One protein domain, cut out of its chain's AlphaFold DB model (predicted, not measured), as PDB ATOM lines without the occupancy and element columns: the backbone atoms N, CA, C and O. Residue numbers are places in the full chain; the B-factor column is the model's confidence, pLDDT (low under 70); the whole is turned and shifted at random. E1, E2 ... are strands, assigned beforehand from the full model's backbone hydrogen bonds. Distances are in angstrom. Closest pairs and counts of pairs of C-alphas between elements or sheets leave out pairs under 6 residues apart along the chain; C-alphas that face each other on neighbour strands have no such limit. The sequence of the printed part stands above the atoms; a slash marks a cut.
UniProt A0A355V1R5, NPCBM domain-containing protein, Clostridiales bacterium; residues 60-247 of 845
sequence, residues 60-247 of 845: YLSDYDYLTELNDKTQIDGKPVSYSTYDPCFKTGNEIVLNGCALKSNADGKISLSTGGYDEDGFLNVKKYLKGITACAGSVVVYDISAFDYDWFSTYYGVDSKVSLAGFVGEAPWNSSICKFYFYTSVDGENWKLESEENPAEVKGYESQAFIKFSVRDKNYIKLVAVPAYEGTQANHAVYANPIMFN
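What this domain is: This is residues 60 to 247 of the 845 residues of the protein "NPCBM domain-containing protein" of Clostridiales bacterium (UniProt A0A355V1R5). With little regular structure over the printed part as a whole, the domain is a sandwich of two twisted antiparallel sheets, E3-E10-E5-E8 and E4-E9-E6-E7, wound as a jelly roll, one long hairpin folded over both. The hairpin E1-E2 partly faces the first sheet, third in a stack of sheets. The printed part has 188 residues, 69 in ten named strands, E1 to E10 in order: all strand, compact, radius of gyration of the C-alphas 15.9 A, spans 49 by 36 by 31 A.

How they stand to each other: After residues 60 to 110, E1, residues 111 to 118, and E2, 124 to 129, form a hairpin; N 113 and O 127 are 3.0 A apart. E3, 132 to 136, neighbours E10, 237 to 246: N 133 to O 240, 2.9 A. E4, 139 to 144, neighbours E9, 221 to 228: N 141 to O 224, 2.9 A. E5, 152 to 159, neighbours E8, 210 to 215: N 155 to O 212, 3.1 A. E6, 178 to 186, and E7, 192 to 194, form a hairpin: N 185 to O 193, 2.9 A.

Where its parts are: E1 begins at C-alpha 111 (24.123, -41.999, 13.028). E6 spans 27.0 A. E10, 26.2 A, ends at C-alpha 246 (37.217, -57.520, 19.146).

The domain as a whole: The printed part has no cut. Links E5 to E6 and E7 to E8 are long. pLDDT is under 70 at residues 93 and 104 to 108.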
ATOM      1  N   TYR A  60      34.830 -49.858  20.924       92.56
ATOM      2  CA  TYR A  60      34.522 -48.968  19.809       92.56
ATOM      3  C   TYR A  60      35.698 -48.040  19.525       92.56
ATOM      4  O   TYR A  60      36.166 -47.322  20.401       92.56
ATOM      5  N   LEU A  61      36.130 -47.979  18.268       93.88
ATOM      6  CA  LEU A  61      37.158 -47.045  17.821       93.88
ATOM      7  C   LEU A  61      36.719 -45.582  18.004       93.88
ATOM      8  O   LEU A  61      37.547 -44.710  18.227       93.88
ATOM      9  N   SER A  62      35.410 -45.315  17.956       93.50
ATOM     10  CA  SER A  62      34.829 -43.985  18.159       93.50
ATOM     11  C   SER A  62      34.819 -43.503  19.614       93.50
ATOM     12  O   SER A  62      34.433 -42.363  19.851       93.50
ATOM     13  N   ASP A  63      35.225 -44.340  20.574       90.19
ATOM     14  CA  ASP A  63      35.388 -43.946  21.982       90.19
ATOM     15  C   ASP A  63      36.790 -43.406  22.294       90.19
ATOM     16  O   ASP A  63      37.035 -42.936  23.402       90.19
ATOM     17  N   TYR A  64      37.688 -43.444  21.310       91.12
ATOM     18  CA  TYR A  64      39.043 -42.921  21.405       91.12
ATOM     19  C   TYR A  64      39.223 -41.756  20.438       91.12
ATOM     20  O   TYR A  64      38.553 -41.668  19.402       91.12
ATOM     21  N   ASP A  65      40.156 -40.870  20.766       92.75
ATOM     22  CA  ASP A  65      40.508 -39.767  19.886       92.75
ATOM     23  C   ASP A  65      41.269 -40.277  18.658       92.75
ATOM     24  O   ASP A  65      42.141 -41.148  18.730       92.75
ATOM     25  N   TYR A  66      40.936 -39.713  17.500       94.19
ATOM     26  CA  TYR A  66      41.712 -39.918  16.285       94.19
ATOM     27  C   TYR A  66      43.006 -39.093  16.337       94.19
ATOM     28  O   TYR A  66      43.092 -38.048  16.984       94.19
ATOM     29  N   LEU A  67      44.017 -39.519  15.586       95.19
ATOM     30  CA  LEU A  67      45.311 -38.850  15.550       95.19
ATOM     31  C   LEU A  67      45.234 -37.479  14.873       95.19
ATOM     32  O   LEU A  67      44.772 -37.347  13.732       95.19
ATOM     33  N   THR A  68      45.771 -36.472  15.561       93.00
ATOM     34  CA  THR A  68      46.057 -35.134  15.013       93.00
ATOM     35  C   THR A  68      47.520 -34.983  14.574       93.00
ATOM     36  O   THR A  68      47.839 -34.098  13.778       93.00
ATOM     37  N   GLU A  69      48.385 -35.894  15.021       91.81
ATOM     38  CA  GLU A  69      49.807 -35.988  14.702       91.81
ATOM     39  C   GLU A  69      50.203 -37.463  14.513       91.81
ATOM     40  O   GLU A  69      49.681 -38.343  15.194       91.81
ATOM     41  N   LEU A  70      51.097 -37.744  13.562       91.88
ATOM     42  CA  LEU A  70      51.618 -39.082  13.280       91.88
ATOM     43  C   LEU A  70      53.107 -38.978  12.943       91.88
ATOM     44  O   LEU A  70      53.469 -38.282  11.996       91.88
ATOM     45  N   ASN A  71      53.963 -39.678  13.694       89.31
ATOM     46  CA  ASN A  71      55.425 -39.633  13.543       89.31
ATOM     47  C   ASN A  71      55.977 -38.190  13.543       89.31
ATOM     48  O   ASN A  71      56.674 -37.789  12.607       89.31
ATOM     49  N   ASP A  72      55.602 -37.405  14.558       88.31
ATOM     50  CA  ASP A  72      55.951 -35.983  14.744       88.31
ATOM     51  C   ASP A  72      55.503 -35.049  13.593       88.31
ATOM     52  O   ASP A  72      56.045 -33.956  13.378       88.31
ATOM     53  N   LYS A  73      54.541 -35.500  12.775       86.94
ATOM     54  CA  LYS A  73      53.960 -34.725  11.674       86.94
ATOM     55  C   LYS A  73      52.495 -34.452  11.951       86.94
ATOM     56  O   LYS A  73      51.670 -35.359  11.978       86.94
ATOM     57  N   THR A  74      52.150 -33.174  12.026       90.25
ATOM     58  CA  THR A  74      50.757 -32.709  12.102       90.25
ATOM     59  C   THR A  74      50.061 -32.697  10.739       90.25
ATOM     60  O   THR A  74      48.843 -32.537  10.659       90.25
ATOM     61  N   GLN A  75      50.819 -32.867   9.646       89.19
ATOM     62  CA  GLN A  75      50.303 -32.895   8.280       89.19
ATOM     63  C   GLN A  75      51.006 -33.932   7.395       89.19
ATOM     64  O   GLN A  75      52.222 -34.113   7.465       89.19
ATOM     65  N   ILE A  76      50.237 -34.545   6.496       86.94
ATOM     66  CA  ILE A  76      50.691 -35.452   5.440       86.94
ATOM     67  C   ILE A  76      50.202 -34.872   4.107       86.94
ATOM     68  O   ILE A  76      49.025 -34.546   3.959       86.94
ATOM     69  N   ASP A  77      51.119 -34.669   3.157       87.00
ATOM     70  CA  ASP A  77      50.843 -34.057   1.844       87.00
ATOM     71  C   ASP A  77      50.090 -32.711   1.917       87.00
ATOM     72  O   ASP A  77      49.211 -32.406   1.109       87.00
ATOM     73  N   GLY A  78      50.439 -31.886   2.912       87.62
ATOM     74  CA  GLY A  78      49.855 -30.555   3.123       87.62
ATOM     75  C   GLY A  78      48.440 -30.558   3.714       87.62
ATOM     76  O   GLY A  78      47.795 -29.510   3.744       87.62
ATOM     77  N   LYS A  79      47.946 -31.710   4.181       90.00
ATOM     78  CA  LYS A  79      46.665 -31.851   4.887       90.00
ATOM     79  C   LYS A  79      46.886 -32.378   6.306       90.00
ATOM     80  O   LYS A  79      47.856 -33.101   6.504       90.00
ATOM     81  N   PRO A  80      46.021 -32.059   7.285       93.38
ATOM     82  CA  PRO A  80      46.088 -32.664   8.617       93.38
ATOM     83  C   PRO A  80      46.081 -34.197   8.560       93.38
ATOM     84  O   PRO A  80      45.540 -34.764   7.611       93.38
ATOM     85  N   VAL A  81      46.653 -34.864   9.569       93.31
ATOM     86  CA  VAL A  81      46.691 -36.342   9.646       93.31
ATOM     87  C   VAL A  81      45.292 -36.948   9.518       93.31
ATOM     88  O   VAL A  81      45.075 -37.832   8.689       93.31
ATOM     89  N   SER A  82      44.341 -36.412  10.283       96.31
ATOM     90  CA  SER A  82      42.918 -36.720  10.167       96.31
ATOM     91  C   SER A  82      42.148 -35.458   9.790       96.31
ATOM     92  O   SER A  82      42.340 -34.399  10.389       96.31
ATOM     93  N   TYR A  83      41.286 -35.547   8.781       94.81
ATOM     94  CA  TYR A  83      40.495 -34.425   8.287       94.81
ATOM     95  C   TYR A  83      39.197 -34.875   7.611       94.81
ATOM     96  O   TYR A  83      39.053 -35.998   7.129       94.81
ATOM     97  N   SER A  84      38.258 -33.940   7.530       93.50
ATOM     98  CA  SER A  84      36.957 -34.067   6.875       93.50
ATOM     99  C   SER A  84      36.788 -32.892   5.914       93.50
ATOM    100  O   SER A  84      37.348 -31.821   6.158       93.50
ATOM    101  N   THR A  85      36.080 -33.068   4.800       91.69
ATOM    102  CA  THR A  85      35.846 -31.969   3.845       91.69
ATOM    103  C   THR A  85      34.611 -31.160   4.216       91.69
ATOM    104  O   THR A  85      33.842 -31.531   5.100       91.69
ATOM    105  N   TYR A  86      34.423 -30.025   3.548       89.50
ATOM    106  CA  TYR A  86      33.211 -29.224   3.644       89.50
ATOM    107  C   TYR A  86      32.173 -29.670   2.610       89.50
ATOM    108  O   TYR A  86      32.479 -29.738   1.420       89.50
ATOM    109  N   ASP A  87      30.939 -29.893   3.057       87.06
ATOM    110  CA  ASP A  87      29.762 -30.093   2.222       87.06
ATOM    111  C   ASP A  87      29.033 -28.755   1.984       87.06
ATOM    112  O   ASP A  87      28.428 -28.191   2.907       87.06
ATOM    113  N   PRO A  88      29.044 -28.223   0.751       83.75
ATOM    114  CA  PRO A  88      28.369 -26.971   0.436       83.75
ATOM    115  C   PRO A  88      26.834 -27.066   0.441       83.75
ATOM    116  O   PRO A  88      26.196 -26.029   0.634       83.75
ATOM    117  N   CYS A  89      26.235 -28.254   0.264       84.25
ATOM    118  CA  CYS A  89      24.773 -28.431   0.259       84.25
ATOM    119  C   CYS A  89      24.177 -28.123   1.628       84.25
ATOM    120  O   CYS A  89      23.294 -27.278   1.775       84.25
ATOM    121  N   PHE A  90      24.705 -28.801   2.640       81.25
ATOM    122  CA  PHE A  90      24.197 -28.734   4.005       81.25
ATOM    123  C   PHE A  90      24.981 -27.749   4.875       81.25
ATOM    124  O   PHE A  90      24.608 -27.493   6.020       81.25
ATOM    125  N   LYS A  91      26.029 -27.130   4.312       84.75
ATOM    126  CA  LYS A  91      26.953 -26.217   5.002       84.75
ATOM    127  C   LYS A  91      27.585 -26.858   6.239       84.75
ATOM    128  O   LYS A  91      27.845 -26.181   7.234       84.75
ATOM    129  N   THR A  92      27.822 -28.157   6.157       78.00
ATOM    130  CA  THR A  92      28.344 -29.031   7.210       78.00
ATOM    131  C   THR A  92      29.684 -29.602   6.774       78.00
ATOM    132  O   THR A  92      29.924 -29.751   5.587       78.00
ATOM    133  N   GLY A  93      30.581 -29.913   7.707       68.06
ATOM    134  CA  GLY A  93      31.891 -30.493   7.385       68.06
ATOM    135  C   GLY A  93      33.072 -29.677   7.909       68.06
ATOM    136  O   GLY A  93      32.888 -28.719   8.657       68.06
ATOM    137  N   ASN A  94      34.286 -30.086   7.536       82.81
ATOM    138  CA  ASN A  94      35.557 -29.756   8.210       82.81
ATOM    139  C   ASN A  94      35.659 -30.266   9.657       82.81
ATOM    140  O   ASN A  94      36.535 -29.843  10.405       82.81
ATOM    141  N   GLU A  95      34.780 -31.186  10.038       87.69
ATOM    142  CA  GLU A  95      34.729 -31.789  11.362       87.69
ATOM    143  C   GLU A  95      34.566 -33.302  11.206       87.69
ATOM    144  O   GLU A  95      33.867 -33.776  10.299       87.69
ATOM    145  N   ILE A  96      35.266 -34.045  12.059       93.00
ATOM    146  CA  ILE A  96      35.062 -35.476  12.271       93.00
ATOM    147  C   ILE A  96      34.198 -35.575  13.522       93.00
ATOM    148  O   ILE A  96      34.589 -35.083  14.577       93.00
ATOM    149  N   VAL A  97      33.021 -36.177  13.395       91.31
ATOM    150  CA  VAL A  97      32.070 -36.304  14.502       91.31
ATOM    151  C   VAL A  97      32.105 -37.735  15.014       91.31
ATOM    152  O   VAL A  97      31.826 -38.671  14.262       91.31
ATOM    153  N   LEU A  98      32.451 -37.904  16.288       92.69
ATOM    154  CA  LEU A  98      32.428 -39.189  16.984       92.69
ATOM    155  C   LEU A  98      31.076 -39.382  17.677       92.69
ATOM    156  O   LEU A  98      30.537 -38.445  18.263       92.69
ATOM    157  N   ASN A  99      30.532 -40.598  17.606       89.38
ATOM    158  CA  ASN A  99      29.297 -41.030  18.270       89.38
ATOM    159  C   ASN A  99      28.077 -40.127  17.982       89.38
ATOM    160  O   ASN A  99      27.188 -39.961  18.817       89.38
ATOM    161  N   GLY A 100      28.028 -39.535  16.786       83.56
ATOM    162  CA  GLY A 100      26.973 -38.605  16.402       83.56
ATOM    163  C   GLY A 100      26.917 -38.327  14.903       83.56
ATOM    164  O   GLY A 100      27.851 -38.609  14.145       83.56
ATOM    165  N   CYS A 101      25.788 -37.772  14.470       81.00
ATOM    166  CA  CYS A 101      25.585 -37.334  13.093       81.00
ATOM    167  C   CYS A 101      26.205 -35.948  12.859       81.00
ATOM    168  O   CYS A 101      26.006 -35.022  13.644       81.00
ATOM    169  N   ALA A 102      26.896 -35.768  11.731       76.69
ATOM    170  CA  ALA A 102      27.438 -34.463  11.336       76.69
ATOM    171  C   ALA A 102      26.360 -33.451  10.892       76.69
ATOM    172  O   ALA A 102      26.627 -32.250  10.803       76.69
ATOM    173  N   LEU A 103      25.137 -33.908  10.601       75.31
ATOM    174  CA  LEU A 103      24.016 -33.029  10.279       75.31
ATOM    175  C   LEU A 103      23.308 -32.569  11.551       75.31
ATOM    176  O   LEU A 103      22.590 -33.330  12.197       75.31
ATOM    177  N   LYS A 104      23.399 -31.268  11.838       65.69
ATOM    178  CA  LYS A 104      22.694 -30.641  12.969       65.69
ATOM    179  C   LYS A 104      21.166 -30.644  12.825       65.69
ATOM    180  O   LYS A 104      20.467 -30.382  13.793       65.69
ATOM    181  N   SER A 105      20.645 -30.913  11.626       60.38
ATOM    182  CA  SER A 105      19.212 -31.087  11.371       60.38
ATOM    183  C   SER A 105      18.695 -32.474  11.759       60.38
ATOM    184  O   SER A 105      17.479 -32.685  11.738       60.38
ATOM    185  N   ASN A 106      19.569 -33.429  12.105       64.62
ATOM    186  CA  ASN A 106      19.100 -34.713  12.590       64.62
ATOM    187  C   ASN A 106      18.581 -34.578  14.030       64.62
ATOM    188  O   ASN A 106      19.354 -34.526  14.981       64.62
ATOM    189  N   ALA A 107      17.255 -34.543  14.167       60.47
ATOM    190  CA  ALA A 107      16.556 -34.256  15.418       60.47
ATOM    191  C   ALA A 107      16.784 -35.274  16.550       60.47
ATOM    192  O   ALA A 107      16.324 -35.023  17.660       60.47
ATOM    193  N   ASP A 108      17.433 -36.418  16.295       69.50
ATOM    194  CA  ASP A 108      17.841 -37.384  17.327       69.50
ATOM    195  C   ASP A 108      19.357 -37.460  17.573       69.50
ATOM    196  O   ASP A 108      19.783 -38.136  18.511       69.50
ATOM    197  N   GLY A 109      20.157 -36.756  16.762       74.94
ATOM    198  CA  GLY A 109      21.619 -36.728  16.833       74.94
ATOM    199  C   GLY A 109      22.327 -38.033  16.443       74.94
ATOM    200  O   GLY A 109      23.558 -38.069  16.447       74.94
ATOM    201  N   LYS A 110      21.596 -39.098  16.090       84.06
ATOM    202  CA  LYS A 110      22.163 -40.437  15.877       84.06
ATOM    203  C   LYS A 110      22.684 -40.643  14.464       84.06
ATOM    204  O   LYS A 110      22.159 -40.096  13.498       84.06
ATOM    205  N   ILE A 111      23.669 -41.518  14.331       89.69
ATOM    206  CA  ILE A 111      24.123 -41.999  13.028       89.69
ATOM    207  C   ILE A 111      23.016 -42.852  12.410       89.69
ATOM    208  O   ILE A 111      22.408 -43.666  13.102       89.69
ATOM    209  N   SER A 112      22.744 -42.673  11.120       89.62
ATOM    210  CA  SER A 112      21.659 -43.381  10.442       89.62
ATOM    211  C   SER A 112      22.134 -43.947   9.109       89.62
ATOM    212  O   SER A 112      22.598 -43.201   8.253       89.62
ATOM    213  N   LEU A 113      22.002 -45.258   8.908       92.44
ATOM    214  CA  LEU A 113      22.336 -45.922   7.644       92.44
ATOM    215  C   LEU A 113      21.123 -46.671   7.094       92.44
ATOM    216  O   LEU A 113      20.345 -47.251   7.849       92.44
ATOM    217  N   SER A 114      20.963 -46.667   5.771       91.38
ATOM    218  CA  SER A 114      19.907 -47.429   5.100       91.38
ATOM    219  C   SER A 114      20.101 -48.933   5.299       91.38
ATOM    220  O   SER A 114      21.220 -49.441   5.226       91.38
ATOM    221  N   THR A 115      19.013 -49.666   5.513       89.94
ATOM    222  CA  THR A 115      18.990 -51.141   5.471       89.94
ATOM    223  C   THR A 115      18.431 -51.672   4.149       89.94
ATOM    224  O   THR A 115      18.301 -52.881   3.964       89.94
ATOM    225  N   GLY A 116      18.158 -50.772   3.201       84.94
ATOM    226  CA  GLY A 116      17.597 -51.084   1.897       84.94
ATOM    227  C   GLY A 116      16.071 -51.214   1.903       84.94
ATOM    228  O   GLY A 116      15.439 -51.655   2.864       84.94
ATOM    229  N   GLY A 117      15.472 -50.845   0.771       84.50
ATOM    230  CA  GLY A 117      14.022 -50.843   0.603       84.50
ATOM    231  C   GLY A 117      13.337 -49.656   1.278       84.50
ATOM    232  O   GLY A 117      13.977 -48.796   1.882       84.50
ATOM    233  N   TYR A 118      12.019 -49.623   1.134       85.12
ATOM    234  CA  TYR A 118      11.158 -48.585   1.679       85.12
ATOM    235  C   TYR A 118      10.059 -49.236   2.517       85.12
ATOM    236  O   TYR A 118       9.663 -50.371   2.223       85.12
ATOM    237  N   ASP A 119       9.600 -48.541   3.548       83.62
ATOM    238  CA  ASP A 119       8.431 -48.934   4.322       83.62
ATOM    239  C   ASP A 119       7.131 -48.730   3.520       83.62
ATOM    240  O   ASP A 119       7.136 -48.313   2.356       83.62
ATOM    241  N   GLU A 120       6.001 -49.085   4.131       82.38
ATOM    242  CA  GLU A 120       4.677 -49.001   3.501       82.38
ATOM    243  C   GLU A 120       4.245 -47.568   3.152       82.38
ATOM    244  O   GLU A 120       3.460 -47.376   2.220       82.38
ATOM    245  N   ASP A 121       4.818 -46.576   3.833       80.88
ATOM    246  CA  ASP A 121       4.595 -45.151   3.599       80.88
ATOM    247  C   ASP A 121       5.600 -44.556   2.589       80.88
ATOM    248  O   ASP A 121       5.512 -43.380   2.220       80.88
ATOM    249  N   GLY A 122       6.529 -45.373   2.081       79.50
ATOM    250  CA  GLY A 122       7.523 -44.986   1.084       79.50
ATOM    251  C   GLY A 122       8.751 -44.278   1.660       79.50
ATOM    252  O   GLY A 122       9.517 -43.686   0.891       79.50
ATOM    253  N   PHE A 123       8.973 -44.329   2.974       82.12
ATOM    254  CA  PHE A 123      10.205 -43.853   3.599       82.12
ATOM    255  C   PHE A 123      11.286 -44.926   3.565       82.12
ATOM    256  O   PHE A 123      11.022 -46.122   3.587       82.12
ATOM    257  N   LEU A 124      12.539 -44.491   3.466       85.38
ATOM    258  CA  LEU A 124      13.684 -45.391   3.411       85.38
ATOM    259  C   LEU A 124      13.812 -46.165   4.730       85.38
ATOM    260  O   LEU A 124      13.802 -45.554   5.800       85.38
ATOM    261  N   ASN A 125      14.005 -47.484   4.657       89.50
ATOM    262  CA  ASN A 125      14.300 -48.278   5.848       89.50
ATOM    263  C   ASN A 125      15.693 -47.921   6.378       89.50
ATOM    264  O   ASN A 125      16.675 -47.942   5.633       89.50
ATOM    265  N   VAL A 126      15.793 -47.592   7.667       89.31
ATOM    266  CA  VAL A 126      17.021 -47.074   8.282       89.31
ATOM    267  C   VAL A 126      17.285 -47.768   9.612       89.31
ATOM    268  O   VAL A 126      16.390 -47.864  10.450       89.31
ATOM    269  N   LYS A 127      18.539 -48.171   9.841       88.88
ATOM    270  CA  LYS A 127      19.056 -48.549  11.163       88.88
ATOM    271  C   LYS A 127      19.827 -47.376  11.760       88.88
ATOM    272  O   LYS A 127      20.615 -46.720  11.073       88.88
ATOM    273  N   LYS A 128      19.583 -47.109  13.042       87.69
ATOM    274  CA  LYS A 128      20.248 -46.045  13.796       87.69
ATOM    275  C   LYS A 128      21.360 -46.623  14.660       87.69
ATOM    276  O   LYS A 128      21.260 -47.748  15.134       87.69
ATOM    277  N   TYR A 129      22.403 -45.835  14.871       87.69
ATOM    278  CA  TYR A 129      23.576 -46.216  15.644       87.69
ATOM    279  C   TYR A 129      23.950 -45.108  16.624       87.69
ATOM    280  O   TYR A 129      23.928 -43.922  16.285       87.69
ATOM    281  N   LEU A 130      24.298 -45.513  17.847       86.38
ATOM    282  CA  LEU A 130      24.844 -44.626  18.878       86.38
ATOM    283  C   LEU A 130      26.357 -44.442  18.725       86.38
ATOM    284  O   LEU A 130      26.871 -43.364  19.005       86.38
ATOM    285  N   LYS A 131      27.060 -45.481  18.260       90.31
ATOM    286  CA  LYS A 131      28.514 -45.477  18.097       90.31
ATOM    287  C   LYS A 131      28.898 -45.377  16.629       90.31
ATOM    288  O   LYS A 131      28.336 -46.063  15.771       90.31
ATOM    289  N   GLY A 132      29.883 -44.540  16.339       94.38
ATOM    290  CA  GLY A 132      30.440 -44.437  14.998       94.38
ATOM    291  C   GLY A 132      31.202 -43.157  14.725       94.38
ATOM    292  O   GLY A 132      31.370 -42.309  15.594       94.38
ATOM    293  N   ILE A 133      31.688 -43.047  13.495       96.31
ATOM    294  CA  ILE A 133      32.510 -41.938  13.019       96.31
ATOM    295  C   ILE A 133      31.831 -41.368  11.780       96.31
ATOM    296  O   ILE A 133      31.626 -42.090  10.802       96.31
ATOM    297  N   THR A 134      31.506 -40.078  11.804       93.69
ATOM    298  CA  THR A 134      30.943 -39.362  10.657       93.69
ATOM    299  C   THR A 134      31.952 -38.346  10.133       93.69
ATOM    300  O   THR A 134      32.449 -37.506  10.884       93.69
ATOM    301  N   ALA A 135      32.240 -38.386   8.833       93.44
ATOM    302  CA  ALA A 135      33.105 -37.421   8.159       93.44
ATOM    303  C   ALA A 135      32.644 -37.214   6.709       93.44
ATOM    304  O   ALA A 135      32.313 -38.169   6.012       93.44
ATOM    305  N   CYS A 136      32.642 -35.978   6.212       92.06
ATOM    306  CA  CYS A 136      32.274 -35.716   4.821       92.06
ATOM    307  C   CYS A 136      33.368 -36.234   3.877       92.06
ATOM    308  O   CYS A 136      34.554 -35.982   4.099       92.06
ATOM    309  N   ALA A 137      32.975 -36.977   2.838       91.44
ATOM    310  CA  ALA A 137      33.893 -37.689   1.958       91.44
ATOM    311  C   ALA A 137      34.878 -36.766   1.222       91.44
ATOM    312  O   ALA A 137      34.628 -35.592   0.956       91.44
ATOM    313  N   GLY A 138      36.024 -37.327   0.866       92.44
ATOM    314  CA  GLY A 138      37.294 -36.615   0.764       92.44
ATOM    315  C   GLY A 138      38.005 -36.553   2.119       92.44
ATOM    316  O   GLY A 138      38.873 -35.707   2.295       92.44
ATOM    317  N   SER A 139      37.616 -37.413   3.062       95.00
ATOM    318  CA  SER A 139      38.082 -37.463   4.443       95.00
ATOM    319  C   SER A 139      39.094 -38.576   4.674       95.00
ATOM    320  O   SER A 139      39.113 -39.594   3.976       95.00
ATOM    321  N   VAL A 140      39.914 -38.379   5.703       97.44
ATOM    322  CA  VAL A 140      40.835 -39.370   6.258       97.44
ATOM    323  C   VAL A 140      40.702 -39.324   7.775       97.44
ATOM    324  O   VAL A 140      40.759 -38.245   8.356       97.44
ATOM    325  N   VAL A 141      40.539 -40.474   8.420       97.56
ATOM    326  CA  VAL A 141      40.547 -40.595   9.884       97.56
ATOM    327  C   VAL A 141      41.550 -41.675  10.266       97.56
ATOM    328  O   VAL A 141      41.449 -42.804   9.781       97.56
ATOM    329  N   VAL A 142      42.537 -41.325  11.087       97.75
ATOM    330  CA  VAL A 142      43.639 -42.216  11.474       97.75
ATOM    331  C   VAL A 142      43.597 -42.473  12.972       97.75
ATOM    332  O   VAL A 142      43.430 -41.540  13.748       97.75
ATOM    333  N   TYR A 143      43.797 -43.724  13.371       97.56
ATOM    334  CA  TYR A 143      43.853 -44.149  14.765       97.56
ATOM    335  C   TYR A 143      45.161 -44.870  15.061       97.56
ATOM    336  O   TYR A 143      45.598 -45.695  14.253       97.56
ATOM    337  N   ASP A 144      45.738 -44.584  16.227       95.94
ATOM    338  CA  ASP A 144      46.731 -45.444  16.866       95.94
ATOM    339  C   ASP A 144      45.989 -46.516  17.660       95.94
ATOM    340  O   ASP A 144      45.162 -46.218  18.521       95.94
ATOM    341  N   ILE A 145      46.259 -47.769  17.318       95.31
ATOM    342  CA  ILE A 145      45.690 -48.941  17.967       95.31
ATOM    343  C   ILE A 145      46.743 -49.801  18.675       95.31
ATOM    344  O   ILE A 145      46.425 -50.894  19.132       95.31
ATOM    345  N   SER A 146      47.987 -49.329  18.784       92.56
ATOM    346  CA  SER A 146      49.115 -50.082  19.353       92.56
ATOM    347  C   SER A 146      48.928 -50.467  20.824       92.56
ATOM    348  O   SER A 146      49.519 -51.438  21.298       92.56
ATOM    349  N   ALA A 147      48.093 -49.721  21.553       89.81
ATOM    350  CA  ALA A 147      47.740 -50.018  22.936       89.81
ATOM    351  C   ALA A 147      46.699 -51.146  23.076       89.81
ATOM    352  O   ALA A 147      46.514 -51.659  24.184       89.81
ATOM    353  N   PHE A 148      46.023 -51.536  21.989       89.25
ATOM    354  CA  PHE A 148      44.972 -52.547  22.015       89.25
ATOM    355  C   PHE A 148      45.481 -53.925  21.598       89.25
ATOM    356  O   PHE A 148      46.262 -54.069  20.662       89.25
ATOM    357  N   ASP A 149      44.967 -54.952  22.270       90.25
ATOM    358  CA  ASP A 149      45.274 -56.356  22.001       90.25
ATOM    359  C   ASP A 149      43.999 -57.059  21.509       90.25
ATOM    360  O   ASP A 149      43.324 -57.756  22.267       90.25
ATOM    361  N   TYR A 150      43.620 -56.769  20.257       93.69
ATOM    362  CA  TYR A 150      42.441 -57.333  19.594       93.69
ATOM    363  C   TYR A 150      42.795 -58.012  18.273       93.69
ATOM    364  O   TYR A 150      43.745 -57.651  17.577       93.69
ATOM    365  N   ASP A 151      41.973 -58.983  17.888       95.00
ATOM    366  CA  ASP A 151      42.205 -59.789  16.695       95.00
ATOM    367  C   ASP A 151      41.643 -59.155  15.419       95.00
ATOM    368  O   ASP A 151      42.272 -59.193  14.353       95.00
ATOM    369  N   TRP A 152      40.444 -58.581  15.515       96.38
ATOM    370  CA  TRP A 152      39.641 -58.150  14.374       96.38
ATOM    371  C   TRP A 152      39.142 -56.726  14.541       96.38
ATOM    372  O   TRP A 152      38.781 -56.329  15.641       96.38
ATOM    373  N   PHE A 153      39.033 -56.007  13.427       97.25
ATOM    374  CA  PHE A 153      38.222 -54.802  13.302       97.25
ATOM    375  C   PHE A 153      37.032 -55.071  12.376       97.25
ATOM    376  O   PHE A 153      37.174 -55.774  11.370       97.25
ATOM    377  N   SER A 154      35.874 -54.485  12.679       96.38
ATOM    378  CA  SER A 154      34.721 -54.456  11.776       96.38
ATOM    379  C   SER A 154      33.924 -53.163  11.873       96.38
ATOM    380  O   SER A 154      33.906 -52.533  12.924       96.38
ATOM    381  N   THR A 155      33.221 -52.795  10.804       97.31
ATOM    382  CA  THR A 155      32.282 -51.663  10.815       97.31
ATOM    383  C   THR A 155      31.218 -51.822   9.732       97.31
ATOM    384  O   THR A 155      31.486 -52.383   8.662       97.31
ATOM    385  N   TYR A 156      30.021 -51.301   9.999       96.50
ATOM    386  CA  TYR A 156      29.057 -50.981   8.951       96.50
ATOM    387  C   TYR A 156      29.387 -49.611   8.373       96.50
ATOM    388  O   TYR A 156      29.714 -48.693   9.117       96.50
ATOM    389  N   TYR A 157      29.296 -49.438   7.062       96.69
ATOM    390  CA  TYR A 157      29.648 -48.168   6.439       96.69
ATOM    391  C   TYR A 157      28.715 -47.797   5.291       96.69
ATOM    392  O   TYR A 157      28.110 -48.649   4.636       96.69
ATOM    393  N   GLY A 158      28.598 -46.494   5.057       95.12
ATOM    394  CA  GLY A 158      27.762 -45.941   4.001       95.12
ATOM    395  C   GLY A 158      27.613 -44.431   4.101       95.12
ATOM    396  O   GLY A 158      28.341 -43.766   4.834       95.12
ATOM    397  N   VAL A 159      26.683 -43.885   3.325       92.44
ATOM    398  CA  VAL A 159      26.331 -42.462   3.385       92.44
ATOM    399  C   VAL A 159      25.151 -42.293   4.338       92.44
ATOM    400  O   VAL A 159      24.206 -43.080   4.270       92.44
ATOM    401  N   ASP A 160      25.206 -41.284   5.211       90.94
ATOM    402  CA  ASP A 160      24.152 -41.021   6.192       90.94
ATOM    403  C   ASP A 160      22.777 -40.915   5.508       90.94
ATOM    404  O   ASP A 160      22.594 -40.206   4.508       90.94
ATOM    405  N   SER A 161      21.791 -41.635   6.042       88.44
ATOM    406  CA  SER A 161      20.475 -41.752   5.423       88.44
ATOM    407  C   SER A 161      19.738 -40.415   5.327       88.44
ATOM    408  O   SER A 161      18.891 -40.255   4.449       88.44
ATOM    409  N   LYS A 162      20.083 -39.414   6.144       84.75
ATOM    410  CA  LYS A 162      19.477 -38.076   6.069       84.75
ATOM    411  C   LYS A 162      19.871 -37.301   4.818       84.75
ATOM    412  O   LYS A 162      19.076 -36.495   4.349       84.75
ATOM    413  N   VAL A 163      21.051 -37.565   4.257       84.75
ATOM    414  CA  VAL A 163      21.476 -36.976   2.978       84.75
ATOM    415  C   VAL A 163      21.300 -37.934   1.801       84.75
ATOM    416  O   VAL A 163      21.541 -37.548   0.660       84.75
ATOM    417  N   SER A 164      20.854 -39.170   2.042       80.38
ATOM    418  CA  SER A 164      20.805 -40.250   1.042       80.38
ATOM    419  C   SER A 164      20.044 -39.942  -0.246       80.38
ATOM    420  O   SER A 164      20.353 -40.521  -1.286       80.38
ATOM    421  N   LEU A 165      19.060 -39.042  -0.185       78.06
ATOM    422  CA  LEU A 165      18.197 -38.677  -1.308       78.06
ATOM    423  C   LEU A 165      18.395 -37.232  -1.781       78.06
ATOM    424  O   LEU A 165      17.653 -36.793  -2.658       78.06
ATOM    425  N   ALA A 166      19.391 -36.502  -1.267       79.94
ATOM    426  CA  ALA A 166      19.585 -35.075  -1.550       79.94
ATOM    427  C   ALA A 166      19.650 -34.765  -3.060       79.94
ATOM    428  O   ALA A 166      19.041 -33.805  -3.532       79.94
ATOM    429  N   GLY A 167      20.317 -35.620  -3.844       74.06
ATOM    430  CA  GLY A 167      20.364 -35.493  -5.305       74.06
ATOM    431  C   GLY A 167      19.026 -35.763  -6.011       74.06
ATOM    432  O   GLY A 167      18.771 -35.209  -7.078       74.06
ATOM    433  N   PHE A 168      18.156 -36.592  -5.425       75.69
ATOM    434  CA  PHE A 168      16.841 -36.935  -5.977       75.69
ATOM    435  C   PHE A 168      15.792 -35.857  -5.680       75.69
ATOM    436  O   PHE A 168      14.962 -35.550  -6.533       75.69
ATOM    437  N   VAL A 169      15.849 -35.253  -4.489       78.44
ATOM    438  CA  VAL A 169      14.914 -34.196  -4.063       78.44
ATOM    439  C   VAL A 169      15.355 -32.783  -4.469       78.44
ATOM    440  O   VAL A 169      14.681 -31.809  -4.149       78.44
ATOM    441  N   GLY A 170      16.465 -32.660  -5.206       79.44
ATOM    442  CA  GLY A 170      16.969 -31.382  -5.721       79.44
ATOM    443  C   GLY A 170      17.701 -30.517  -4.691       79.44
ATOM    444  O   GLY A 170      17.934 -29.338  -4.951       79.44
ATOM    445  N   GLU A 171      18.077 -31.084  -3.543       82.38
ATOM    446  CA  GLU A 171      18.913 -30.425  -2.527       82.38
ATOM    447  C   GLU A 171      20.404 -30.453  -2.890       82.38
ATOM    448  O   GLU A 171      21.169 -29.603  -2.437       82.38
ATOM    449  N   ALA A 172      20.812 -31.402  -3.737       83.69
ATOM    450  CA  ALA A 172      22.171 -31.565  -4.244       83.69
ATOM    451  C   ALA A 172      22.180 -31.843  -5.760       83.69
ATOM    452  O   ALA A 172      21.145 -32.203  -6.330       83.69
ATOM    453  N   PRO A 173      23.333 -31.707  -6.448       84.38
ATOM    454  CA  PRO A 173      23.470 -32.128  -7.840       84.38
ATOM    455  C   PRO A 173      23.075 -33.596  -8.050       84.38
ATOM    456  O   PRO A 173      23.251 -34.438  -7.164       84.38
ATOM    457  N   TRP A 174      22.597 -33.920  -9.253       76.69
ATOM    458  CA  TRP A 174      22.324 -35.302  -9.656       76.69
ATOM    459  C   TRP A 174      23.578 -36.181  -9.466       76.69
ATOM    460  O   TRP A 174      24.684 -35.726  -9.756       76.69
ATOM    461  N   ASN A 175      23.415 -37.420  -8.982       79.12
ATOM    462  CA  ASN A 175      24.492 -38.336  -8.542       79.12
ATOM    463  C   ASN A 175      25.276 -37.925  -7.270       79.12
ATOM    464  O   ASN A 175      26.392 -38.396  -7.064       79.12
ATOM    465  N   SER A 176      24.709 -37.083  -6.403       86.25
ATOM    466  CA  SER A 176      25.235 -36.831  -5.046       86.25
ATOM    467  C   SER A 176      24.870 -37.946  -4.054       86.25
ATOM    468  O   SER A 176      24.029 -38.792  -4.365       86.25
ATOM    469  N   SER A 177      25.483 -37.934  -2.865       88.75
ATOM    470  CA  SER A 177      25.271 -38.940  -1.806       88.75
ATOM    471  C   SER A 177      25.807 -40.331  -2.163       88.75
ATOM    472  O   SER A 177      25.175 -41.357  -1.883       88.75
ATOM    473  N   ILE A 178      26.981 -40.355  -2.804       91.00
ATOM    474  CA  ILE A 178      27.649 -41.565  -3.292       91.00
ATOM    475  C   ILE A 178      29.139 -41.502  -2.951       91.00
ATOM    476  O   ILE A 178      29.874 -40.636  -3.436       91.00
ATOM    477  N   CYS A 179      29.599 -42.468  -2.161       93.69
ATOM    478  CA  CYS A 179      30.968 -42.526  -1.660       93.69
ATOM    479  C   CYS A 179      31.658 -43.841  -2.031       93.69
ATOM    480  O   CYS A 179      31.014 -44.871  -2.236       93.69
ATOM    481  N   LYS A 180      32.990 -43.811  -2.055       95.81
ATOM    482  CA  LYS A 180      33.855 -44.993  -2.036       95.81
ATOM    483  C   LYS A 180      34.655 -45.008  -0.741       95.81
ATOM    484  O   LYS A 180      35.141 -43.963  -0.311       95.81
ATOM    485  N   PHE A 181      34.792 -46.186  -0.144       97.81
ATOM    486  CA  PHE A 181      35.406 -46.373   1.167       97.81
ATOM    487  C   PHE A 181      36.640 -47.258   1.056       97.81
ATOM    488  O   PHE A 181      36.569 -48.344   0.484       97.81
ATOM    489  N   TYR A 182      37.746 -46.801   1.630       98.38
ATOM    490  CA  TYR A 182      39.006 -47.523   1.686       98.38
ATOM    491  C   TYR A 182      39.451 -47.677   3.135       98.38
ATOM    492  O   TYR A 182      39.388 -46.733   3.927       98.38
ATOM    493  N   PHE A 183      39.936 -48.869   3.458       98.50
ATOM    494  CA  PHE A 183      40.375 -49.233   4.799       98.50
ATOM    495  C   PHE A 183      41.833 -49.664   4.735       98.50
ATOM    496  O   PHE A 183      42.191 -50.493   3.898       98.50
ATOM    497  N   TYR A 184      42.671 -49.098   5.599       98.38
ATOM    498  CA  TYR A 184      44.093 -49.411   5.643       98.38
ATOM    499  C   TYR A 184      44.553 -49.761   7.053       98.38
ATOM    500  O   TYR A 184      44.059 -49.196   8.028       98.38
ATOM    501  N   THR A 185      45.573 -50.612   7.139       98.25
ATOM    502  CA  THR A 185      46.327 -50.874   8.369       98.25
ATOM    503  C   THR A 185      47.808 -50.550   8.188       98.25
ATOM    504  O   THR A 185      48.320 -50.532   7.066       98.25
ATOM    505  N   SER A 186      48.518 -50.279   9.281       97.75
ATOM    506  CA  SER A 186      49.972 -50.083   9.261       97.75
ATOM    507  C   SER A 186      50.623 -50.533  10.571       97.75
ATOM    508  O   SER A 186      49.969 -50.616  11.609       97.75
ATOM    509  N   VAL A 187      51.916 -50.848  10.508       97.25
ATOM    510  CA  VAL A 187      52.769 -51.119  11.679       97.25
ATOM    511  C   VAL A 187      53.551 -49.866  12.090       97.25
ATOM    512  O   VAL A 187      53.831 -49.679  13.266       97.25
ATOM    513  N   ASP A 188      53.897 -49.000  11.141       94.62
ATOM    514  CA  ASP A 188      54.835 -47.884  11.328       94.62
ATOM    515  C   ASP A 188      54.224 -46.502  11.030       94.62
ATOM    516  O   ASP A 188      54.882 -45.482  11.211       94.62
ATOM    517  N   GLY A 189      52.977 -46.452  10.551       92.44
ATOM    518  CA  GLY A 189      52.297 -45.213  10.163       92.44
ATOM    519  C   GLY A 189      52.745 -44.658   8.804       92.44
ATOM    520  O   GLY A 189      52.181 -43.673   8.321       92.44
ATOM    521  N   GLU A 190      53.708 -45.300   8.138       91.00
ATOM    522  CA  GLU A 190      54.261 -44.873   6.848       91.00
ATOM    523  C   GLU A 190      53.867 -45.838   5.726       91.00
ATOM    524  O   GLU A 190      53.373 -45.424   4.674       91.00
ATOM    525  N   ASN A 191      54.019 -47.138   5.972       95.25
ATOM    526  CA  ASN A 191      53.692 -48.206   5.042       95.25
ATOM    527  C   ASN A 191      52.279 -48.718   5.328       95.25
ATOM    528  O   ASN A 191      52.036 -49.446   6.293       95.25
ATOM    529  N   TRP A 192      51.332 -48.323   4.478       96.81
ATOM    530  CA  TRP A 192      49.916 -48.654   4.625       96.81
ATOM    531  C   TRP A 192      49.522 -49.836   3.741       96.81
ATOM    532  O   TRP A 192      49.647 -49.776   2.517       96.81
ATOM    533  N   LYS A 193      48.991 -50.892   4.356       97.75
ATOM    534  CA  LYS A 193      48.366 -52.025   3.670       97.75
ATOM    535  C   LYS A 193      46.885 -51.732   3.464       97.75
ATOM    536  O   LYS A 193      46.193 -51.398   4.419       97.75
ATOM    537  N   LEU A 194      46.405 -51.863   2.231       98.00
ATOM    538  CA  LEU A 194      44.981 -51.789   1.914       98.00
ATOM    539  C   LEU A 194      44.289 -53.093   2.349       98.00
ATOM    540  O   LEU A 194      44.751 -54.179   1.997       98.00
ATOM    541  N   GLU A 195      43.205 -52.978   3.112       97.75
ATOM    542  CA  GLU A 195      42.371 -54.103   3.565       97.75
ATOM    543  C   GLU A 195      41.048 -54.212   2.791       97.75
ATOM    544  O   GLU A 195      40.422 -55.269   2.779       97.75
ATOM    545  N   SER A 196      40.618 -53.135   2.129       95.38
ATOM    546  CA  SER A 196      39.504 -53.158   1.176       95.38
ATOM    547  C   SER A 196      39.966 -53.494  -0.246       95.38
ATOM    548  O   SER A 196      41.152 -53.670  -0.515       95.38
ATOM    549  N   GLU A 197      39.033 -53.557  -1.194       93.00
ATOM    550  CA  GLU A 197      39.361 -53.718  -2.614       93.00
ATOM    551  C   GLU A 197      40.088 -52.482  -3.178       93.00
ATOM    552  O   GLU A 197      39.859 -51.361  -2.719       93.00
ATOM    553  N   GLU A 198      40.938 -52.665  -4.198       92.44
ATOM    554  CA  GLU A 198      41.669 -51.565  -4.865       92.44
ATOM    555  C   GLU A 198      40.736 -50.548  -5.542       92.44
ATOM    556  O   GLU A 198      41.060 -49.365  -5.634       92.44
ATOM    557  N   ASN A 199      39.568 -50.999  -6.004       92.44
ATOM    558  CA  ASN A 199      38.510 -50.155  -6.550       92.44
ATOM    559  C   ASN A 199      37.163 -50.599  -5.959       92.44
ATOM    560  O   ASN A 199      36.436 -51.350  -6.613       92.44
ATOM    561  N   PRO A 200      36.844 -50.170  -4.727       93.44
ATOM    562  CA  PRO A 200      35.639 -50.591  -4.034       93.44
ATOM    563  C   PRO A 200      34.392 -50.084  -4.766       93.44
ATOM    564  O   PRO A 200      34.407 -49.033  -5.426       93.44
ATOM    565  N   ALA A 201      33.302 -50.838  -4.628       93.31
ATOM    566  CA  ALA A 201      32.005 -50.457  -5.166       93.31
ATOM    567  C   ALA A 201      31.535 -49.099  -4.615       93.31
ATOM    568  O   ALA A 201      31.866 -48.690  -3.499       93.31
ATOM    569  N   GLU A 202      30.746 -48.402  -5.424       93.62
ATOM    570  CA  GLU A 202      30.066 -47.179  -5.010       93.62
ATOM    571  C   GLU A 202      28.990 -47.517  -3.982       93.62
ATOM    572  O   GLU A 202      28.161 -48.389  -4.227       93.62
ATOM    573  N   VAL A 203      28.992 -46.809  -2.853       92.50
ATOM    574  CA  VAL A 203      27.966 -46.936  -1.818       92.50
ATOM    575  C   VAL A 203      27.082 -45.702  -1.865       92.50
ATOM    576  O   VAL A 203      27.552 -44.581  -1.642       92.50
ATOM    577  N   LYS A 204      25.800 -45.907  -2.165       88.69
ATOM    578  CA  LYS A 204      24.795 -44.842  -2.241       88.69
ATOM    579  C   LYS A 204      24.000 -44.787  -0.948       88.69
ATOM    580  O   LYS A 204      23.692 -45.825  -0.374       88.69
ATOM    581  N   GLY A 205      23.598 -43.596  -0.515       84.25
ATOM    582  CA  GLY A 205      22.907 -43.461   0.775       84.25
ATOM    583  C   GLY A 205      21.556 -44.179   0.880       84.25
ATOM    584  O   GLY A 205      21.095 -44.428   1.988       84.25
ATOM    585  N   TYR A 206      20.901 -44.489  -0.243       84.94
ATOM    586  CA  TYR A 206      19.628 -45.219  -0.259       84.94
ATOM    587  C   TYR A 206      19.799 -46.740  -0.384       84.94
ATOM    588  O   TYR A 206      18.844 -47.490  -0.185       84.94
ATOM    589  N   GLU A 207      21.000 -47.219  -0.706       88.38
ATOM    590  CA  GLU A 207      21.298 -48.651  -0.754       88.38
ATOM    591  C   GLU A 207      21.592 -49.172   0.655       88.38
ATOM    592  O   GLU A 207      21.995 -48.412   1.531       88.38
ATOM    593  N   SER A 208      21.370 -50.470   0.881       92.31
ATOM    594  CA  SER A 208      21.690 -51.086   2.172       92.31
ATOM    595  C   SER A 208      23.151 -50.824   2.538       92.31
ATOM    596  O   SER A 208      24.038 -50.969   1.697       92.31
ATOM    597  N   GLN A 209      23.389 -50.495   3.806       93.62
ATOM    598  CA  GLN A 209      24.716 -50.345   4.389       93.62
ATOM    599  C   GLN A 209      25.634 -51.514   4.023       93.62
ATOM    600  O   GLN A 209      25.209 -52.676   3.989       93.62
ATOM    601  N   ALA A 210      26.902 -51.197   3.788       95.81
ATOM    602  CA  ALA A 210      27.942 -52.183   3.556       95.81
ATOM    603  C   ALA A 210      28.606 -52.587   4.882       95.81
ATOM    604  O   ALA A 210      28.453 -51.909   5.899       95.81
ATOM    605  N   PHE A 211      29.338 -53.701   4.878       95.62
ATOM    606  CA  PHE A 211      30.031 -54.232   6.052       95.62
ATOM    607  C   PHE A 211      31.429 -54.712   5.672       95.62
ATOM    608  O   PHE A 211      31.607 -55.347   4.631       95.62
ATOM    609  N   ILE A 212      32.413 -54.437   6.525       97.19
ATOM    610  CA  ILE A 212      33.781 -54.939   6.373       97.19
ATOM    611  C   ILE A 212      34.292 -55.511   7.696       97.19
ATOM    612  O   ILE A 212      33.966 -55.000   8.766       97.19
ATOM    613  N   LYS A 213      35.117 -56.561   7.607       96.69
ATOM    614  CA  LYS A 213      35.872 -57.152   8.718       96.69
ATOM    615  C   LYS A 213      37.281 -57.519   8.245       96.69
ATOM    616  O   LYS A 213      37.415 -58.204   7.234       96.69
ATOM    617  N   PHE A 214      38.316 -57.122   8.985       97.25
ATOM    618  CA  PHE A 214      39.713 -57.487   8.705       97.25
ATOM    619  C   PHE A 214      40.532 -57.656   9.990       97.25
ATOM    620  O   PHE A 214      40.139 -57.194  11.058       97.25
ATOM    621  N   SER A 215      41.652 -58.378   9.898       96.62
ATOM    622  CA  SER A 215      42.531 -58.656  11.042       96.62
ATOM    623  C   SER A 215      43.353 -57.420  11.401       96.62
ATOM    624  O   SER A 215      43.957 -56.814  10.516       96.62
ATOM    625  N   VAL A 216      43.445 -57.107  12.692       96.69
ATOM    626  CA  VAL A 216      44.305 -56.032  13.232       96.69
ATOM    627  C   VAL A 216      45.471 -56.556  14.071       96.69
ATOM    628  O   VAL A 216      46.282 -55.769  14.547       96.69
ATOM    629  N   ARG A 217      45.630 -57.885  14.153       94.94
ATOM    630  CA  ARG A 217      46.828 -58.531  14.712       94.94
ATOM    631  C   ARG A 217      48.110 -57.954  14.112       94.94
ATOM    632  O   ARG A 217      48.237 -57.835  12.886       94.94
ATOM    633  N   ASP A 218      49.064 -57.641  14.983       93.50
ATOM    634  CA  ASP A 218      50.365 -57.077  14.622       93.50
ATOM    635  C   ASP A 218      50.245 -55.782  13.788       93.50
ATOM    636  O   ASP A 218      50.985 -55.585  12.812       93.50
ATOM    637  N   LYS A 219      49.263 -54.927  14.105       96.69
ATOM    638  CA  LYS A 219      49.083 -53.587  13.527       96.69
ATOM    639  C   LYS A 219      49.042 -52.547  14.634       96.69
ATOM    640  O   LYS A 219      48.466 -52.780  15.685       96.69
ATOM    641  N   ASN A 220      49.617 -51.388  14.339       96.62
ATOM    642  CA  ASN A 220      49.637 -50.241  15.241       96.62
ATOM    643  C   ASN A 220      48.692 -49.135  14.781       96.62
ATOM    644  O   ASN A 220      48.349 -48.280  15.580       96.62
ATOM    645  N   TYR A 221      48.251 -49.136  13.519       97.69
ATOM    646  CA  TYR A 221      47.396 -48.074  13.002       97.69
ATOM    647  C   TYR A 221      46.275 -48.593  12.111       97.69
ATOM    648  O   TYR A 221      46.480 -49.510  11.309       97.69
ATOM    649  N   ILE A 222      45.123 -47.926  12.194       98.25
ATOM    650  CA  ILE A 222      44.004 -48.038  11.251       98.25
ATOM    651  C   ILE A 222      43.807 -46.679  10.580       98.25
ATOM    652  O   ILE A 222      43.873 -45.638  11.232       98.25
ATOM    653  N   LYS A 223      43.534 -46.677   9.275       98.06
ATOM    654  CA  LYS A 223      43.170 -45.475   8.520       98.06
ATOM    655  C   LYS A 223      41.910 -45.721   7.699       98.06
ATOM    656  O   LYS A 223      41.872 -46.613   6.851       98.06
ATOM    657  N   LEU A 224      40.903 -44.895   7.957       98.38
ATOM    658  CA  LEU A 224      39.595 -44.894   7.313       98.38
ATOM    659  C   LEU A 224      39.553 -43.754   6.296       98.38
ATOM    660  O   LEU A 224      39.794 -42.599   6.650       98.38
ATOM    661  N   VAL A 225      39.273 -44.059   5.032       97.94
ATOM    662  CA  VAL A 225      39.241 -43.061   3.955       97.94
ATOM    663  C   VAL A 225      37.920 -43.168   3.214       97.94
ATOM    664  O   VAL A 225      37.602 -44.215   2.655       97.94
ATOM    665  N   ALA A 226      37.177 -42.068   3.148       96.25
ATOM    666  CA  ALA A 226      36.015 -41.963   2.277       96.25
ATOM    667  C   ALA A 226      36.312 -40.929   1.200       96.25
ATOM    668  O   ALA A 226      36.798 -39.845   1.506       96.25
ATOM    669  N   VAL A 227      35.995 -41.229  -0.055       95.12
ATOM    670  CA  VAL A 227      36.109 -40.284  -1.176       95.12
ATOM    671  C   VAL A 227      34.777 -40.171  -1.912       95.12
ATOM    672  O   VAL A 227      34.039 -41.158  -1.978       95.12
ATOM    673  N   PRO A 228      34.452 -38.997  -2.476       91.50
ATOM    674  CA  PRO A 228      33.331 -38.881  -3.400       91.50
ATOM    675  C   PRO A 228      33.510 -39.851  -4.575       91.50
ATOM    676  O   PRO A 228      34.611 -39.965  -5.118       91.50
ATOM    677  N   ALA A 229      32.442 -40.537  -4.991       88.88
ATOM    678  CA  ALA A 229      32.519 -41.459  -6.130       88.88
ATOM    679  C   ALA A 229      32.796 -40.741  -7.463       88.88
ATOM    680  O   ALA A 229      33.454 -41.301  -8.339       88.88
ATOM    681  N   TYR A 230      32.343 -39.488  -7.587       86.56
ATOM    682  CA  TYR A 230      32.554 -38.638  -8.757       86.56
ATOM    683  C   TYR A 230      32.961 -37.218  -8.342       86.56
ATOM    684  O   TYR A 230      32.550 -36.718  -7.290       86.56
ATOM    685  N   GLU A 231      33.743 -36.546  -9.186       82.69
ATOM    686  CA  GLU A 231      34.118 -35.145  -8.977       82.69
ATOM    687  C   GLU A 231      32.872 -34.241  -8.938       82.69
ATOM    688  O   GLU A 231      31.960 -34.383  -9.751       82.69
ATOM    689  N   GLY A 232      32.821 -33.318  -7.974       75.75
ATOM    690  CA  GLY A 232      31.703 -32.383  -7.811       75.75
ATOM    691  C   GLY A 232      30.464 -32.947  -7.105       75.75
ATOM    692  O   GLY A 232      29.484 -32.217  -6.960       75.75
ATOM    693  N   THR A 233      30.495 -34.200  -6.639       80.50
ATOM    694  CA  THR A 233      29.422 -34.753  -5.794       80.50
ATOM    695  C   THR A 233      29.400 -34.085  -4.418       80.50
ATOM    696  O   THR A 233      30.445 -33.770  -3.846       80.50
ATOM    697  N   GLN A 234      28.193 -33.844  -3.906       85.75
ATOM    698  CA  GLN A 234      27.926 -33.201  -2.611       85.75
ATOM    699  C   GLN A 234      27.133 -34.177  -1.729       85.75
ATOM    700  O   GLN A 234      26.952 -35.330  -2.130       85.75
ATOM    701  N   ALA A 235      26.661 -33.762  -0.547       84.69
ATOM    702  CA  ALA A 235      25.800 -34.611   0.291       84.69
ATOM    703  C   ALA A 235      26.455 -35.957   0.680       84.69
ATOM    704  O   ALA A 235      25.791 -36.972   0.876       84.69
ATOM    705  N   ASN A 236      27.786 -35.982   0.770       87.19
ATOM    706  CA  ASN A 236      28.595 -37.195   0.892       87.19
ATOM    707  C   ASN A 236      29.028 -37.438   2.345       87.19
ATOM    708  O   ASN A 236      30.208 -37.641   2.634       87.19
ATOM    709  N   HIS A 237      28.082 -37.365   3.278       90.69
ATOM    710  CA  HIS A 237      28.344 -37.594   4.698       90.69
ATOM    711  C   HIS A 237      28.640 -39.077   4.936       90.69
ATOM    712  O   HIS A 237      27.727 -39.881   5.116       90.69
ATOM    713  N   ALA A 238      29.918 -39.443   4.871       93.38
ATOM    714  CA  ALA A 238      30.374 -40.809   5.032       93.38
ATOM    715  C   ALA A 238      30.368 -41.198   6.510       93.38
ATOM    716  O   ALA A 238      30.759 -40.424   7.387       93.38
ATOM    717  N   VAL A 239      29.919 -42.417   6.765       94.94
ATOM    718  CA  VAL A 239      29.676 -42.954   8.096       94.94
ATOM    719  C   VAL A 239      30.380 -44.298   8.226       94.94
ATOM    720  O   VAL A 239      30.270 -45.149   7.341       94.94
ATOM    721  N   TYR A 240      31.032 -44.491   9.368       97.06
ATOM    722  CA  TYR A 240      31.531 -45.768   9.871       97.06
ATOM    723  C   TYR A 240      30.785 -46.070  11.176       97.06
ATOM    724  O   TYR A 240      31.147 -45.575  12.242       97.06
ATOM    725  N   ALA A 241      29.678 -46.801  11.080       95.00
ATOM    726  CA  ALA A 241      28.813 -47.163  12.192       95.00
ATOM    727  C   ALA A 241      29.338 -48.411  12.914       95.00
ATOM    728  O   ALA A 241      29.793 -49.368  12.274       95.00
ATOM    729  N   ASN A 242      29.272 -48.398  14.250       93.31
ATOM    730  CA  ASN A 242      29.822 -49.443  15.117       93.31
ATOM    731  C   ASN A 242      31.231 -49.916  14.674       93.31
ATOM    732  O   ASN A 242      31.400 -51.088  14.332       93.31
ATOM    733  N   PRO A 243      32.244 -49.027  14.621       95.94
ATOM    734  CA  PRO A 243      33.610 -49.403  14.283       95.94
ATOM    735  C   PRO A 243      34.242 -50.107  15.484       95.94
ATOM    736  O   PRO A 243      34.688 -49.450  16.417       95.94
ATOM    737  N   ILE A 244      34.231 -51.436  15.494       93.94
ATOM    738  CA  ILE A 244      34.546 -52.245  16.675       93.94
ATOM    739  C   ILE A 244      35.819 -53.054  16.457       93.94
ATOM    740  O   ILE A 244      35.969 -53.690  15.412       93.94
ATOM    741  N   MET A 245      36.691 -53.076  17.467       94.81
ATOM    742  CA  MET A 245      37.782 -54.042  17.593       94.81
ATOM    743  C   MET A 245      37.418 -55.118  18.614       94.81
ATOM    744  O   MET A 245      36.899 -54.779  19.670       94.81
ATOM    745  N   PHE A 246      37.647 -56.395  18.308       93.50
ATOM    746  CA  PHE A 246      37.217 -57.520  19.146       93.50
ATOM    747  C   PHE A 246      38.104 -58.760  18.988       93.50
ATOM    748  O   PHE A 246      38.807 -58.928  17.986       93.50
ATOM    749  N   ASN A 247      38.041 -59.652  19.979       92.25
ATOM    750  CA  ASN A 247      38.782 -60.916  19.993       92.25
ATOM    751  C   ASN A 247      38.059 -62.047  19.250       92.25
ATOM    752  O   ASN A 247      36.831 -62.082  19.152       92.25
TER     753      ASN A 247